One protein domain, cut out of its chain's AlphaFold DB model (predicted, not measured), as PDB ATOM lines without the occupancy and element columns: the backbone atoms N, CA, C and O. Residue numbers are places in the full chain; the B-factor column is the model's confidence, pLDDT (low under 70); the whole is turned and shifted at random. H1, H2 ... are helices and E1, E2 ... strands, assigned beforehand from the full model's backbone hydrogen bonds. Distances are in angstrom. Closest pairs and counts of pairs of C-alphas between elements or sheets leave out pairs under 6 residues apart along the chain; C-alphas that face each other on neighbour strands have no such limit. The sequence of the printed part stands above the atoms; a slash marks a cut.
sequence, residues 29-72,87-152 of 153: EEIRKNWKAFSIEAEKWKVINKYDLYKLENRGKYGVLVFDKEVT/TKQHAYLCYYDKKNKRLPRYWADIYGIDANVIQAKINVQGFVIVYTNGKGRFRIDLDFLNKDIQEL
ATOM      1  N   GLU A  29     -16.671  32.594 -18.152       81.06
ATOM      2  CA  GLU A  29     -16.163  31.550 -17.253       81.06
ATOM      3  C   GLU A  29     -15.980  30.212 -17.974       81.06
ATOM      4  O   GLU A  29     -14.946  29.552 -17.826       81.06
ATOM      5  N   GLU A  30     -16.946  29.827 -18.807       83.00
ATOM      6  CA  GLU A  30     -16.863  28.595 -19.585       83.00
ATOM      7  C   GLU A  30     -15.783  28.683 -20.672       83.00
ATOM      8  O   GLU A  30     -15.035  27.725 -20.899       83.00
ATOM      9  N   ILE A  31     -15.627  29.858 -21.286       83.81
ATOM     10  CA  ILE A  31     -14.517  30.157 -22.197       83.81
ATOM     11  C   ILE A  31     -13.179  30.027 -21.459       83.81
ATOM     12  O   ILE A  31     -12.305  29.292 -21.918       83.81
ATOM     13  N   ARG A  32     -13.018  30.668 -20.295       84.19
ATOM     14  CA  ARG A  32     -11.786  30.615 -19.486       84.19
ATOM     15  C   ARG A  32     -11.384  29.188 -19.119       84.19
ATOM     16  O   ARG A  32     -10.194  28.884 -19.084       84.19
ATOM     17  N   LYS A  33     -12.366  28.320 -18.864       87.44
ATOM     18  CA  LYS A  33     -12.147  26.916 -18.500       87.44
ATOM     19  C   LYS A  33     -11.776  26.038 -19.696       87.44
ATOM     20  O   LYS A  33     -10.909  25.176 -19.572       87.44
ATOM     21  N   ASN A  34     -12.446  26.230 -20.832       86.38
ATOM     22  CA  ASN A  34     -12.421  25.265 -21.937       86.38
ATOM     23  C   ASN A  34     -11.602  25.728 -23.154       86.38
ATOM     24  O   ASN A  34     -11.356  24.935 -24.065       86.38
ATOM     25  N   TRP A  35     -11.210  27.003 -23.215       90.19
ATOM     26  CA  TRP A  35     -10.494  27.588 -24.347       90.19
ATOM     27  C   TRP A  35      -9.059  27.939 -23.956       90.19
ATOM     28  O   TRP A  35      -8.742  28.219 -22.802       90.19
ATOM     29  N   LYS A  36      -8.163  27.955 -24.944       87.19
ATOM     30  CA  LYS A  36      -6.754  28.271 -24.716       87.19
ATOM     31  C   LYS A  36      -6.544  29.782 -24.695       87.19
ATOM     32  O   LYS A  36      -6.758  30.435 -25.719       87.19
ATOM     33  N   ALA A  37      -6.084  30.302 -23.561       88.56
ATOM     34  CA  ALA A  37      -5.696  31.698 -23.403       88.56
ATOM     35  C   ALA A  37      -4.408  32.032 -24.177       88.56
ATOM     36  O   ALA A  37      -3.475  31.225 -24.254       88.56
ATOM     37  N   PHE A  38      -4.352  33.240 -24.728       84.19
ATOM     38  CA  PHE A  38      -3.192  33.837 -25.376       84.19
ATOM     39  C   PHE A  38      -3.174  35.343 -25.098       84.19
ATOM     40  O   PHE A  38      -4.220  35.990 -25.137       84.19
ATOM     41  N   SER A  39      -1.993  35.900 -24.830       82.50
ATOM     42  CA  SER A  39      -1.822  37.337 -24.608       82.50
ATOM     43  C   SER A  39      -1.439  38.054 -25.901       82.50
ATOM     44  O   SER A  39      -0.520  37.643 -26.614       82.50
ATOM     45  N   ILE A  40      -2.147  39.138 -26.197       78.50
ATOM     46  CA  ILE A  40      -1.879  40.064 -27.295       78.50
ATOM     47  C   ILE A  40      -1.235  41.307 -26.690       78.50
ATOM     48  O   ILE A  40      -1.924  42.179 -26.171       78.50
ATOM     49  N   GLU A  41       0.091  41.376 -26.750       82.81
ATOM     50  CA  GLU A  41       0.864  42.515 -26.245       82.81
ATOM     51  C   GLU A  41       0.776  43.727 -27.184       82.81
ATOM     52  O   GLU A  41       0.893  43.587 -28.406       82.81
ATOM     53  N   ALA A  42       0.635  44.926 -26.619       82.38
ATOM     54  CA  ALA A  42       0.459  46.177 -27.357       82.38
ATOM     55  C   ALA A  42       1.603  46.475 -28.342       82.38
ATOM     56  O   ALA A  42       1.374  46.993 -29.433       82.38
ATOM     57  N   GLU A  43       2.840  46.120 -27.988       82.12
ATOM     58  CA  GLU A  43       4.011  46.326 -28.849       82.12
ATOM     59  C   GLU A  43       4.053  45.356 -30.044       82.12
ATOM     60  O   GLU A  43       4.616  45.673 -31.095       82.12
ATOM     61  N   LYS A  44       3.432  44.177 -29.898       79.69
ATOM     62  CA  LYS A  44       3.435  43.099 -30.899       79.69
ATOM     63  C   LYS A  44       2.198  43.119 -31.785       79.69
ATOM     64  O   LYS A  44       2.133  42.316 -32.719       79.69
ATOM     65  N   TRP A  45       1.230  43.994 -31.507       79.25
ATOM     66  CA  TRP A  45      -0.059  44.009 -32.187       79.25
ATOM     67  C   TRP A  45      -0.542  45.409 -32.564       79.25
ATOM     68  O   TRP A  45      -0.316  46.392 -31.864       79.25
ATOM     69  N   LYS A  46      -1.253  45.494 -33.690       79.69
ATOM     70  CA  LYS A  46      -1.973  46.700 -34.117       79.69
ATOM     71  C   LYS A  46      -3.448  46.397 -34.313       79.69
ATOM     72  O   LYS A  46      -3.786  45.407 -34.955       79.69
ATOM     73  N   VAL A  47      -4.306  47.264 -33.797       79.38
ATOM     74  CA  VAL A  47      -5.741  47.245 -34.056       79.38
ATOM     75  C   VAL A  47      -6.040  48.214 -35.186       79.38
ATOM     76  O   VAL A  47      -5.650  49.379 -35.126       79.38
ATOM     77  N   ILE A  48      -6.710  47.734 -36.226       76.12
ATOM     78  CA  ILE A  48      -7.052  48.542 -37.399       76.12
ATOM     79  C   ILE A  48      -8.411  48.153 -37.957       76.12
ATOM     80  O   ILE A  48      -8.909  47.060 -37.698       76.12
ATOM     81  N   ASN A  49      -8.950  48.995 -38.831       74.94
ATOM     82  CA  ASN A  49     -10.059  48.604 -39.686       74.94
ATOM     83  C   ASN A  49      -9.572  47.768 -40.878       74.94
ATOM     84  O   ASN A  49      -8.452  47.944 -41.366       74.94
ATOM     85  N   LYS A  50     -10.438  46.895 -41.400       70.06
ATOM     86  CA  LYS A  50     -10.172  46.051 -42.579       70.06
ATOM     87  C   LYS A  50      -9.673  46.843 -43.779       70.06
ATOM     88  O   LYS A  50      -8.747  46.403 -44.458       70.06
ATOM     89  N   TYR A  51     -10.243  48.022 -44.002       68.56
ATOM     90  CA  TYR A  51      -9.828  48.902 -45.087       68.56
ATOM     91  C   TYR A  51      -8.426  49.472 -44.892       68.56
ATOM     92  O   TYR A  51      -7.818  49.822 -45.877       68.56
ATOM     93  N   ASP A  52      -7.853  49.529 -43.691       69.44
ATOM     94  CA  ASP A  52      -6.477  50.015 -43.507       69.44
ATOM     95  C   ASP A  52      -5.429  48.893 -43.568       69.44
ATOM     96  O   ASP A  52      -4.226  49.163 -43.559       69.44
ATOM     97  N   LEU A  53      -5.861  47.632 -43.681       69.38
ATOM     98  CA  LEU A  53      -4.976  46.465 -43.701       69.38
ATOM     99  C   LEU A  53      -3.969  46.508 -44.856       69.38
ATOM    100  O   LEU A  53      -2.798  46.190 -44.650       69.38
ATOM    101  N   TYR A  54      -4.391  46.975 -46.036       64.81
ATOM    102  CA  TYR A  54      -3.520  47.078 -47.215       64.81
ATOM    103  C   TYR A  54      -2.343  48.043 -46.997       64.81
ATOM    104  O   TYR A  54      -1.298  47.906 -47.627       64.81
ATOM    105  N   LYS A  55      -2.466  49.002 -46.068       65.62
ATOM    106  CA  LYS A  55      -1.390  49.951 -45.729       65.62
ATOM    107  C   LYS A  55      -0.302  49.321 -44.851       65.62
ATOM    108  O   LYS A  55       0.757  49.920 -44.667       65.62
ATOM    109  N   LEU A  56      -0.553  48.136 -44.289       64.75
ATOM    110  CA  LEU A  56       0.321  47.475 -43.312       64.75
ATOM    111  C   LEU A  56       0.989  46.205 -43.846       64.75
ATOM    112  O   LEU A  56       1.898  45.694 -43.187       64.75
ATOM    113  N   GLU A  57       0.625  45.748 -45.049       55.75
ATOM    114  CA  GLU A  57       1.149  44.520 -45.676       55.75
ATOM    115  C   GLU A  57       2.680  44.502 -45.853       55.75
ATOM    116  O   GLU A  57       3.266  43.434 -46.006       55.75
ATOM    117  N   ASN A  58       3.356  45.647 -45.716       51.69
ATOM    118  CA  ASN A  58       4.808  45.765 -45.874       51.69
ATOM    119  C   ASN A  58       5.619  45.804 -44.568       51.69
ATOM    120  O   ASN A  58       6.833  46.001 -44.625       51.69
ATOM    121  N   ARG A  59       5.000  45.667 -43.384       56.62
ATOM    122  CA  ARG A  59       5.715  45.921 -42.113       56.62
ATOM    123  C   ARG A  59       6.012  44.703 -41.243       56.62
ATOM    124  O   ARG A  59       6.818  44.868 -40.336       56.62
ATOM    125  N   GLY A  60       5.439  43.525 -41.529       55.44
ATOM    126  CA  GLY A  60       5.893  42.160 -41.167       55.44
ATOM    127  C   GLY A  60       6.377  41.834 -39.739       55.44
ATOM    128  O   GLY A  60       6.842  40.722 -39.503       55.44
ATOM    129  N   LYS A  61       6.329  42.768 -38.786       64.06
ATOM    130  CA  LYS A  61       6.948  42.651 -37.454       64.06
ATOM    131  C   LYS A  61       5.932  42.518 -36.319       64.06
ATOM    132  O   LYS A  61       6.336  42.373 -35.173       64.06
ATOM    133  N   TYR A  62       4.638  42.581 -36.622       68.44
ATOM    134  CA  TYR A  62       3.556  42.562 -35.639       68.44
ATOM    135  C   TYR A  62       2.336  41.797 -36.171       68.44
ATOM    136  O   TYR A  62       2.116  41.705 -37.383       68.44
ATOM    137  N   GLY A  63       1.543  41.241 -35.253       72.50
ATOM    138  CA  GLY A  63       0.203  40.733 -35.533       72.50
ATOM    139  C   GLY A  63      -0.805  41.874 -35.679       72.50
ATOM    140  O   GLY A  63      -0.569  43.001 -35.243       72.50
ATOM    141  N   VAL A  64      -1.948  41.606 -36.302       74.25
ATOM    142  CA  VAL A  64      -2.994  42.608 -36.523       74.25
ATOM    143  C   VAL A  64      -4.343  42.079 -36.048       74.25
ATOM    144  O   VAL A  64      -4.756  40.988 -36.441       74.25
ATOM    145  N   LEU A  65      -5.029  42.869 -35.222       77.06
ATOM    146  CA  LEU A  65      -6.438  42.694 -34.892       77.06
ATOM    147  C   LEU A  65      -7.256  43.584 -35.836       77.06
ATOM    148  O   LEU A  65      -7.195  44.809 -35.763       77.06
ATOM    149  N   VAL A  66      -7.976  42.967 -36.765       73.88
ATOM    150  CA  VAL A  66      -8.693  43.668 -37.833       73.88
ATOM    151  C   VAL A  66     -10.170  43.739 -37.499       73.88
ATOM    152  O   VAL A  66     -10.794  42.694 -37.370       73.88
ATOM    153  N   PHE A  67     -10.725  44.944 -37.431       72.94
ATOM    154  CA  PHE A  67     -12.156  45.186 -37.293       72.94
ATOM    155  C   PHE A  67     -12.801  45.370 -38.663       72.94
ATOM    156  O   PHE A  67     -12.360  46.185 -39.477       72.94
ATOM    157  N   ASP A  68     -13.854  44.612 -38.914       70.94
ATOM    158  CA  ASP A  68     -14.722  44.739 -40.071       70.94
ATOM    159  C   ASP A  68     -16.116  45.104 -39.567       70.94
ATOM    160  O   ASP A  68     -16.754  44.339 -38.841       70.94
ATOM    161  N   LYS A  69     -16.575  46.310 -39.898       61.84
ATOM    162  CA  LYS A  69     -17.956  46.702 -39.623       61.84
ATOM    163  C   LYS A  69     -18.819  46.015 -40.674       61.84
ATOM    164  O   LYS A  69     -18.915  46.506 -41.795       61.84
ATOM    165  N   GLU A  70     -19.453  44.898 -40.327       47.22
ATOM    166  CA  GLU A  70     -20.604  44.459 -41.109       47.22
ATOM    167  C   GLU A  70     -21.772  45.374 -40.751       47.22
ATOM    168  O   GLU A  70     -22.363  45.283 -39.678       47.22
ATOM    169  N   VAL A  71     -22.142  46.255 -41.676       38.38
ATOM    170  CA  VAL A  71     -23.524  46.729 -41.722       38.38
ATOM    171  C   VAL A  71     -24.343  45.518 -42.161       38.38
ATOM    172  O   VAL A  71     -24.463  45.239 -43.353       38.38
ATOM    173  N   THR A  72     -24.833  44.724 -41.209       34.62
ATOM    174  CA  THR A  72     -25.718  43.598 -41.513       34.62
ATOM    175  C   THR A  72     -27.046  44.148 -42.025       34.62
ATOM    176  O   THR A  72     -27.947  44.439 -41.241       34.62
ATOM    177  N   THR A  87     -24.371  47.763 -33.624       54.62
ATOM    178  CA  THR A  87     -23.515  47.585 -34.797       54.62
ATOM    179  C   THR A  87     -22.659  46.347 -34.550       54.62
ATOM    180  O   THR A  87     -21.715  46.393 -33.759       54.62
ATOM    181  N   LYS A  88     -23.017  45.223 -35.174       59.22
ATOM    182  CA  LYS A  88     -22.233  43.992 -35.101       59.22
ATOM    183  C   LYS A  88     -20.906  44.226 -35.827       59.22
ATOM    184  O   LYS A  88     -20.890  44.571 -37.006       59.22
ATOM    185  N   GLN A  89     -19.789  44.079 -35.123       64.50
ATOM    186  CA  GLN A  89     -18.453  44.189 -35.707       64.50
ATOM    187  C   GLN A  89     -17.792  42.814 -35.689       64.50
ATOM    188  O   GLN A  89     -17.866  42.097 -34.695       64.50
ATOM    189  N   HIS A  90     -17.124  42.440 -36.773       69.69
ATOM    190  CA  HIS A  90     -16.286  41.245 -36.812       69.69
ATOM    191  C   HIS A  90     -14.853  41.632 -36.510       69.69
ATOM    192  O   HIS A  90     -14.340  42.601 -37.065       69.69
ATOM    193  N   ALA A  91     -14.182  40.856 -35.671       71.69
ATOM    194  CA  ALA A  91     -12.756  40.981 -35.448       71.69
ATOM    195  C   ALA A  91     -12.009  39.754 -35.963       71.69
ATOM    196  O   ALA A  91     -12.433  38.615 -35.767       71.69
ATOM    197  N   TYR A  92     -10.856  39.980 -36.582       73.00
ATOM    198  CA  TYR A  92      -9.981  38.931 -37.096       73.00
ATOM    199  C   TYR A  92      -8.588  39.060 -36.503       73.00
ATOM    200  O   TYR A  92      -8.017  40.148 -36.471       73.00
ATOM    201  N   LEU A  93      -8.008  37.931 -36.101       72.69
ATOM    202  CA  LEU A  93      -6.596  37.854 -35.738       72.69
ATOM    203  C   LEU A  93      -5.784  37.422 -36.959       72.69
ATOM    204  O   LEU A  93      -5.847  36.266 -37.403       72.69
ATOM    205  N   CYS A  94      -5.008  38.359 -37.494       70.12
ATOM    206  CA  CYS A  94      -4.074  38.136 -38.586       70.12
ATOM    207  C   CYS A  94      -2.639  38.099 -38.055       70.12
ATOM    208  O   CYS A  94      -2.201  38.994 -37.336       70.12
ATOM    209  N   TYR A  95      -1.883  37.080 -38.458       67.56
ATOM    210  CA  TYR A  95      -0.435  37.043 -38.279       67.56
ATOM    211  C   TYR A  95       0.227  37.098 -39.652       67.56
ATOM    212  O   TYR A  95      -0.173  36.365 -40.562       67.56
ATOM    213  N   TYR A  96       1.229  37.961 -39.787       64.50
ATOM    214  CA  TYR A  96       2.093  38.002 -40.956       64.50
ATOM    215  C   TYR A  96       3.331  37.168 -40.653       64.50
ATOM    216  O   TYR A  96       4.057  37.436 -39.696       64.50
ATOM    217  N   ASP A  97       3.549  36.109 -41.432       56.00
ATOM    218  CA  ASP A  97       4.798  35.362 -41.347       56.00
ATOM    219  C   ASP A  97       5.966  36.157 -41.963       56.00
ATOM    220  O   ASP A  97       5.781  37.205 -42.582       56.00
ATOM    221  N   LYS A  98       7.196  35.642 -41.833       56.03
ATOM    222  CA  LYS A  98       8.401  36.269 -42.413       56.03
ATOM    223  C   LYS A  98       8.350  36.414 -43.945       56.03
ATOM    224  O   LYS A  98       9.220  37.061 -44.515       56.03
ATOM    225  N   LYS A  99       7.376  35.783 -44.609       60.44
ATOM    226  CA  LYS A  99       7.136  35.838 -46.055       60.44
ATOM    227  C   LYS A  99       5.949  36.753 -46.399       60.44
ATOM    228  O   LYS A  99       5.474  36.712 -47.530       60.44
ATOM    229  N   ASN A 100       5.471  37.556 -45.440       57.66
ATOM    230  CA  ASN A 100       4.298  38.431 -45.539       57.66
ATOM    231  C   ASN A 100       3.009  37.703 -45.954       57.66
ATOM    232  O   ASN A 100       2.060  38.328 -46.429       57.66
ATOM    233  N   LYS A 101       2.924  36.382 -45.758       58.69
ATOM    234  CA  LYS A 101       1.703  35.644 -46.066       58.69
ATOM    235  C   LYS A 101       0.681  35.892 -44.961       58.69
ATOM    236  O   LYS A 101       0.864  35.466 -43.821       58.69
ATOM    237  N   ARG A 102      -0.418  36.564 -45.317       61.00
ATOM    238  CA  ARG A 102      -1.567  36.771 -44.432       61.00
ATOM    239  C   ARG A 102      -2.250  35.435 -44.158       61.00
ATOM    240  O   ARG A 102      -2.804  34.823 -45.072       61.00
ATOM    241  N   LEU A 103      -2.259  35.004 -42.902       56.25
ATOM    242  CA  LEU A 103      -3.031  33.840 -42.473       56.25
ATOM    243  C   LEU A 103      -4.090  34.288 -41.458       56.25
ATOM    244  O   LEU A 103      -3.724  34.659 -40.338       56.25
ATOM    245  N   PRO A 104      -5.393  34.275 -41.805       59.38
ATOM    246  CA  PRO A 104      -6.431  34.376 -40.791       59.38
ATOM    247  C   PRO A 104      -6.394  33.084 -39.976       59.38
ATOM    248  O   PRO A 104      -6.618  32.000 -40.515       59.38
ATOM    249  N   ARG A 105      -6.051  33.179 -38.689       66.75
ATOM    250  CA  ARG A 105      -6.073  32.006 -37.803       66.75
ATOM    251  C   ARG A 105      -7.355  31.933 -36.980       66.75
ATOM    252  O   ARG A 105      -7.787  30.825 -36.685       66.75
ATOM    253  N   TYR A 106      -7.971  33.077 -36.658       69.19
ATOM    254  CA  TYR A 106      -9.176  33.134 -35.826       69.19
ATOM    255  C   TYR A 106     -10.049  34.363 -36.133       69.19
ATOM    256  O   TYR A 106      -9.523  35.411 -36.517       69.19
ATOM    257  N   TRP A 107     -11.363  34.244 -35.916       68.75
ATOM    258  CA  TRP A 107     -12.345  35.339 -35.987       68.75
ATOM    259  C   TRP A 107     -13.260  35.383 -34.746       68.75
ATOM    260  O   TRP A 107     -13.393  34.378 -34.040       68.75
ATOM    261  N   ALA A 108     -13.864  36.539 -34.471       65.94
ATOM    262  CA  ALA A 108     -14.791  36.769 -33.363       65.94
ATOM    263  C   ALA A 108     -15.869  37.794 -33.743       65.94
ATOM    264  O   ALA A 108     -15.570  38.764 -34.431       65.94
ATOM    265  N   ASP A 109     -17.086  37.611 -33.231       64.25
ATOM    266  CA  ASP A 109     -18.116  38.655 -33.218       64.25
ATOM    267  C   ASP A 109     -17.895  39.566 -31.997       64.25
ATOM    268  O   ASP A 109     -17.723  39.070 -30.877       64.25
ATOM    269  N   ILE A 110     -17.919  40.883 -32.200       65.25
ATOM    270  CA  ILE A 110     -17.809  41.911 -31.161       65.25
ATOM    271  C   ILE A 110     -19.021  42.837 -31.253       65.25
ATOM    272  O   ILE A 110     -19.351  43.363 -32.316       65.25
ATOM    273  N   TYR A 111     -19.667  43.057 -30.113       62.47
ATOM    274  CA  TYR A 111     -20.849  43.903 -29.994       62.47
ATOM    275  C   TYR A 111     -20.533  45.111 -29.114       62.47
ATOM    276  O   TYR A 111     -19.911  44.973 -28.064       62.47
ATOM    277  N   GLY A 112     -20.961  46.300 -29.547       57.16
ATOM    278  CA  GLY A 112     -20.981  47.501 -28.703       57.16
ATOM    279  C   GLY A 112     -19.622  48.117 -28.340       57.16
ATOM    280  O   GLY A 112     -19.590  49.014 -27.503       57.16
ATOM    281  N   ILE A 113     -18.509  47.682 -28.945       64.31
ATOM    282  CA  ILE A 113     -17.165  48.215 -28.661       64.31
ATOM    283  C   ILE A 113     -16.452  48.588 -29.967       64.31
ATOM    284  O   ILE A 113     -16.334  47.764 -30.870       64.31
ATOM    285  N   ASP A 114     -15.963  49.831 -30.059       68.56
ATOM    286  CA  ASP A 114     -15.216  50.340 -31.218       68.56
ATOM    287  C   ASP A 114     -13.737  49.906 -31.194       68.56
ATOM    288  O   ASP A 114     -13.097  49.838 -30.138       68.56
ATOM    289  N   ALA A 115     -13.170  49.670 -32.380       71.75
ATOM    290  CA  ALA A 115     -11.768  49.306 -32.579       71.75
ATOM    291  C   ALA A 115     -10.784  50.261 -31.870       71.75
ATOM    292  O   ALA A 115      -9.792  49.811 -31.288       71.75
ATOM    293  N   ASN A 116     -11.064  51.569 -31.868       74.00
ATOM    294  CA  ASN A 116     -10.213  52.572 -31.222       74.00
ATOM    295  C   ASN A 116     -10.206  52.432 -29.697       74.00
ATOM    296  O   ASN A 116      -9.167  52.620 -29.065       74.00
ATOM    297  N   VAL A 117     -11.345  52.066 -29.101       74.50
ATOM    298  CA  VAL A 117     -11.457  51.841 -27.652       74.50
ATOM    299  C   VAL A 117     -10.624  50.627 -27.252       74.50
ATOM    300  O   VAL A 117      -9.886  50.677 -26.270       74.50
ATOM    301  N   ILE A 118     -10.671  49.560 -28.053       75.38
ATOM    302  CA  ILE A 118      -9.865  48.354 -27.827       75.38
ATOM    303  C   ILE A 118      -8.374  48.668 -27.982       75.38
ATOM    304  O   ILE A 118      -7.582  48.268 -27.132       75.38
ATOM    305  N   GLN A 119      -7.986  49.448 -28.995       77.56
ATOM    306  CA  GLN A 119      -6.598  49.888 -29.162       77.56
ATOM    307  C   GLN A 119      -6.102  50.717 -27.973       77.56
ATOM    308  O   GLN A 119      -4.978  50.504 -27.511       77.56
ATOM    309  N   ALA A 120      -6.918  51.654 -27.481       76.88
ATOM    310  CA  ALA A 120      -6.576  52.488 -26.336       76.88
ATOM    311  C   ALA A 120      -6.406  51.641 -25.070       76.88
ATOM    312  O   ALA A 120      -5.392  51.766 -24.388       76.88
ATOM    313  N   LYS A 121      -7.338  50.722 -24.799       76.56
ATOM    314  CA  LYS A 121      -7.256  49.825 -23.640       76.56
ATOM    315  C   LYS A 121      -6.045  48.889 -23.706       76.56
ATOM    316  O   LYS A 121      -5.332  48.795 -22.715       76.56
ATOM    317  N   ILE A 122      -5.746  48.295 -24.869       79.06
ATOM    318  CA  ILE A 122      -4.526  47.489 -25.079       79.06
ATOM    319  C   ILE A 122      -3.273  48.304 -24.751       79.06
ATOM    320  O   ILE A 122      -2.383  47.811 -24.068       79.06
ATOM    321  N   ASN A 123      -3.196  49.552 -25.220       80.94
ATOM    322  CA  ASN A 123      -2.029  50.403 -24.980       80.94
ATOM    323  C   ASN A 123      -1.867  50.768 -23.502       80.94
ATOM    324  O   ASN A 123      -0.739  50.895 -23.035       80.94
ATOM    325  N   VAL A 124      -2.974  50.947 -22.779       81.12
ATOM    326  CA  VAL A 124      -2.946  51.312 -21.360       81.12
ATOM    327  C   VAL A 124      -2.651  50.103 -20.467       81.12
ATOM    328  O   VAL A 124      -1.840  50.215 -19.555       81.12
ATOM    329  N   GLN A 125      -3.254  48.943 -20.739       77.38
ATOM    330  CA  GLN A 125      -3.011  47.703 -19.986       77.38
ATOM    331  C   GLN A 125      -1.733  46.967 -20.435       77.38
ATOM    332  O   GLN A 125      -1.319  45.992 -19.814       77.38
ATOM    333  N   GLY A 126      -1.115  47.391 -21.539       82.38
ATOM    334  CA  GLY A 126       0.059  46.759 -22.148       82.38
ATOM    335  C   GLY A 126      -0.245  45.466 -22.917       82.38
ATOM    336  O   GLY A 126       0.536  45.077 -23.787       82.38
ATOM    337  N   PHE A 127      -1.377  44.810 -22.653       83.44
ATOM    338  CA  PHE A 127      -1.829  43.614 -23.357       83.44
ATOM    339  C   PHE A 127      -3.341  43.397 -23.214       83.44
ATOM    340  O   PHE A 127      -3.994  44.040 -22.400       83.44
ATOM    341  N   VAL A 128      -3.893  42.454 -23.981       81.12
ATOM    342  CA  VAL A 128      -5.226  41.867 -23.747       81.12
ATOM    343  C   VAL A 128      -5.170  40.352 -23.817       81.12
ATOM    344  O   VAL A 128      -4.379  39.782 -24.570       81.12
ATOM    345  N   ILE A 129      -6.045  39.693 -23.063       83.75
ATOM    346  CA  ILE A 129      -6.202  38.242 -23.130       83.75
ATOM    347  C   ILE A 129      -7.259  37.904 -24.175       83.75
ATOM    348  O   ILE A 129      -8.366  38.448 -24.183       83.75
ATOM    349  N   VAL A 130      -6.916  36.969 -25.051       84.94
ATOM    350  CA  VAL A 130      -7.861  36.326 -25.956       84.94
ATOM    351  C   VAL A 130      -7.890  34.831 -25.702       84.94
ATOM    352  O   VAL A 130      -6.876  34.205 -25.405       84.94
ATOM    353  N   TYR A 131      -9.060  34.239 -25.868       85.19
ATOM    354  CA  TYR A 131      -9.276  32.808 -25.756       85.19
ATOM    355  C   TYR A 131      -9.547  32.237 -27.134       85.19
ATOM    356  O   TYR A 131     -10.367  32.778 -27.869       85.19
ATOM    357  N   THR A 132      -8.898  31.130 -27.487       81.25
ATOM    358  CA  THR A 132      -9.108  30.438 -28.766       81.25
ATOM    359  C   THR A 132      -9.618  29.023 -28.533       81.25
ATOM    360  O   THR A 132      -9.140  28.316 -27.645       81.25
ATOM    361  N   ASN A 133     -10.568  28.580 -29.355       83.56
ATOM    362  CA  ASN A 133     -11.086  27.210 -29.281       83.56
ATOM    363  C   ASN A 133     -10.311  26.217 -30.163       83.56
ATOM    364  O   ASN A 133     -10.746  25.081 -30.338       83.56
ATOM    365  N   GLY A 134      -9.221  26.658 -30.803       75.44
ATOM    366  CA  GLY A 134      -8.458  25.859 -31.770       75.44
ATOM    367  C   GLY A 134      -9.198  25.530 -33.077       75.44
ATOM    368  O   GLY A 134      -8.618  24.898 -33.953       75.44
ATOM    369  N   LYS A 135     -10.451  25.974 -33.244       78.75
ATOM    370  CA  LYS A 135     -11.324  25.712 -34.405       78.75
ATOM    371  C   LYS A 135     -11.640  26.988 -35.197       78.75
ATOM    372  O   LYS A 135     -12.679  27.084 -35.843       78.75
ATOM    373  N   GLY A 136     -10.768  27.993 -35.113       71.75
ATOM    374  CA  GLY A 136     -10.900  29.241 -35.869       71.75
ATOM    375  C   GLY A 136     -11.782  30.317 -35.229       71.75
ATOM    376  O   GLY A 136     -11.954  31.363 -35.843       71.75
ATOM    377  N   ARG A 137     -12.289  30.126 -34.000       78.81
ATOM    378  CA  ARG A 137     -12.923  31.211 -33.228       78.81
ATOM    379  C   ARG A 137     -12.027  31.702 -32.100       78.81
ATOM    380  O   ARG A 137     -11.300  30.908 -31.491       78.81
ATOM    381  N   PHE A 138     -12.128  32.990 -31.793       82.81
ATOM    382  CA  PHE A 138     -11.592  33.555 -30.562       82.81
ATOM    383  C   PHE A 138     -12.633  34.395 -29.816       82.81
ATOM    384  O   PHE A 138     -13.688  34.724 -30.355       82.81
ATOM    385  N   ARG A 139     -12.345  34.703 -28.555       80.19
ATOM    386  CA  ARG A 139     -13.095  35.632 -27.706       80.19
ATOM    387  C   ARG A 139     -12.096  36.553 -27.019       80.19
ATOM    388  O   ARG A 139     -11.062  36.079 -26.557       80.19
ATOM    389  N   ILE A 140     -12.376  37.849 -26.998       78.62
ATOM    390  CA  ILE A 140     -11.588  38.820 -26.231       78.62
ATOM    391  C   ILE A 140     -12.130  38.817 -24.807       78.62
ATOM    392  O   ILE A 140     -13.347  38.817 -24.630       78.62
ATOM    393  N   ASP A 141     -11.251  38.806 -23.809       79.88
ATOM    394  CA  ASP A 141     -11.670  38.976 -22.421       79.88
ATOM    395  C   ASP A 141     -12.113  40.428 -22.187       79.88
ATOM    396  O   ASP A 141     -11.306  41.317 -21.907       79.88
ATOM    397  N   LEU A 142     -13.407  40.684 -22.389       68.50
ATOM    398  CA  LEU A 142     -13.987  42.012 -22.204       68.50
ATOM    399  C   LEU A 142     -14.055  42.401 -20.723       68.50
ATOM    400  O   LEU A 142     -13.960  43.586 -20.415       68.50
ATOM    401  N   ASP A 143     -14.156  41.434 -19.805       70.75
ATOM    402  CA  ASP A 143     -14.120  41.727 -18.368       70.75
ATOM    403  C   ASP A 143     -12.745  42.274 -17.987       70.75
ATOM    404  O   ASP A 143     -12.653  43.271 -17.279       70.75
ATOM    405  N   PHE A 144     -11.672  41.670 -18.507       68.50
ATOM    406  CA  PHE A 144     -10.313  42.182 -18.332       68.50
ATOM    407  C   PHE A 144     -10.164  43.606 -18.889       68.50
ATOM    408  O   PHE A 144      -9.565  44.461 -18.242       68.50
ATOM    409  N   LEU A 145     -10.770  43.893 -20.046       65.75
ATOM    410  CA  LEU A 145     -10.804  45.241 -20.625       65.75
ATOM    411  C   LEU A 145     -11.606  46.246 -19.785       65.75
ATOM    412  O   LEU A 145     -11.345  47.448 -19.863       65.75
ATOM    413  N   ASN A 146     -12.599  45.781 -19.030       64.94
ATOM    414  CA  ASN A 146     -13.475  46.619 -18.213       64.94
ATOM    415  C   ASN A 146     -12.974  46.813 -16.778       64.94
ATOM    416  O   ASN A 146     -13.477  47.707 -16.106       64.94
ATOM    417  N   LYS A 147     -11.992  46.029 -16.321       65.75
ATOM    418  CA  LYS A 147     -11.358  46.240 -15.016       65.75
ATOM    419  C   LYS A 147     -10.560  47.538 -14.987       65.75
ATOM    420  O   LYS A 147      -9.840  47.862 -15.939       65.75
ATOM    421  N   ASP A 148     -10.682  48.258 -13.877       55.59
ATOM    422  CA  ASP A 148      -9.946  49.491 -13.652       55.59
ATOM    423  C   ASP A 148      -8.442  49.223 -13.601       55.59
ATOM    424  O   ASP A 148      -7.961  48.258 -13.013       55.59
ATOM    425  N   ILE A 149      -7.676  50.122 -14.218       52.44
ATOM    426  CA  ILE A 149      -6.213  50.017 -14.319       52.44
ATOM    427  C   ILE A 149      -5.558  50.005 -12.931       52.44
ATOM    428  O   ILE A 149      -4.513  49.390 -12.759       52.44
ATOM    429  N   GLN A 150      -6.186  50.648 -11.941       55.16
ATOM    430  CA  GLN A 150      -5.718  50.666 -10.552       55.16
ATOM    431  C   GLN A 150      -5.795  49.291  -9.873       55.16
ATOM    432  O   GLN A 150      -5.005  49.026  -8.978       55.16
ATOM    433  N   GLU A 151      -6.697  48.403 -10.303       53.94
ATOM    434  CA  GLU A 151      -6.822  47.045  -9.748       53.94
ATOM    435  C   GLU A 151      -5.812  46.054 -10.352       53.94
ATOM    436  O   GLU A 151      -5.707  44.916  -9.895       53.94
ATOM    437  N   LEU A 152      -5.100  46.461 -11.407       53.62
ATOM    438  CA  LEU A 152      -4.109  45.650 -12.120       53.62
ATOM    439  C   LEU A 152      -2.653  46.016 -11.760       53.62
ATOM    440  O   LEU A 152      -1.738  45.428 -12.338       53.62
TER     441      LEU A 152
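What this domain is: This is residues 29 to 72 and 87 to 152 of the 153 residues of an uncharacterized protein of Capnocytophaga haemolytica (UniProt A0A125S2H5). Two sheets stand partly face to face with their strands crossed, a strongly twisted one of four strands, E2 E3 E4 E5, and a smaller one of three, E1 E6 E7; they come closest where E5 meets E7. The long helix H3 packs on the larger sheet over E2 and E3 and reaches E6 of the smaller one; H2 is on the larger sheet's other face. The printed part has 110 residues, in the order H1 E1 E2 H2 E3 E4 E5 H3 E6 E7 H4 H5, of the mixed class. The larger sheet is mixed, the smaller antiparallel. The whole is compact and rounded, with a radius of gyration of the C-alphas of 13.7 A and spans of 38 by 30 by 29 A.

Where its parts are: In the larger sheet, E2 is residues 45 to 49, E3 63 to 69 (19.5 A), E4 88 to 96 (25.7 A) and E5 102 to 111 (25.1 A). C-alpha 45 is at (-0.059, 44.009, -32.187). In the smaller, E1 is residues 36 to 41 (16.2 A), E6 127 to 132 (16.0 A) and E7 138 to 140. H3 is residues 115 to 125, 15.4 A long. H1 is residues 29 to 34, from C-alpha 29 at (-16.163, 31.550, -17.253); H2 is 50 to 55, H4 142 to 146 and H5 149 to 152, ending at C-alpha 152 at (-4.109, 45.650, -12.120).

How they stand to each other: E2 and E3 are parallel, with N 46 and O 63 3.0 A apart, within hydrogen-bond range; E2, H2, E3 form a strand-helix-strand unit, two parallel strands with a helix between, its crossover right-handed. E3 and E4 are antiparallel, with N 66 and O 92 at 2.8 A. The hairpin of E4 and E5 has N 91 and O 108 at 2.8 A; E5 bends by 67 degrees at residue 105. The two sheets form a sandwich, two sheets face to face, their strands at 88 degrees. The closest C-alphas of E5 and E7 are those of Ala 108 and Phe 138, 5.3 A. E1 and E6 are antiparallel, with N 38 and O 130 at 2.8 A; the hairpin of E6 and E7 has N 131 and O 139 at 2.8 A. H3 runs along the larger sheet's strands at a height of 10.0 A over the sheet; its closest C-alphas to E2 are Gln 119 and Val 47, 5.6 A. H2, at a height of 8.8 A, is on the opposite face. H1 is on the smaller sheet, at a height of 9.3 A; H4 only grazes that sheet. H5 is close to H3 but not clearly touching, with the C-alphas of Gln 125 and Ile 149 6.9 A apart. Every O i to N i+4 pair is within hydrogen-bond range in H1, H3 and H4; in H2 it is 0 of 2, with 2 of 3 O i to N i+3 pairs within range, and H5 is too short for an O i to N i+4 pair.

The domain as a whole: The C-alphas of Lys 99 and Gln 150 are the two farthest apart, at 40.6 A. Residues 73 to 86 are not printed, and C-alphas 72 and 87 are 8.1 A apart across this cut. Of the links printed whole, H2 to E3 is short and the others are tight. The mean pLDDT of the printed part is 70.7; 50 residues are under 70, among them 51 to 62, 95 to 114 and 144 to 152.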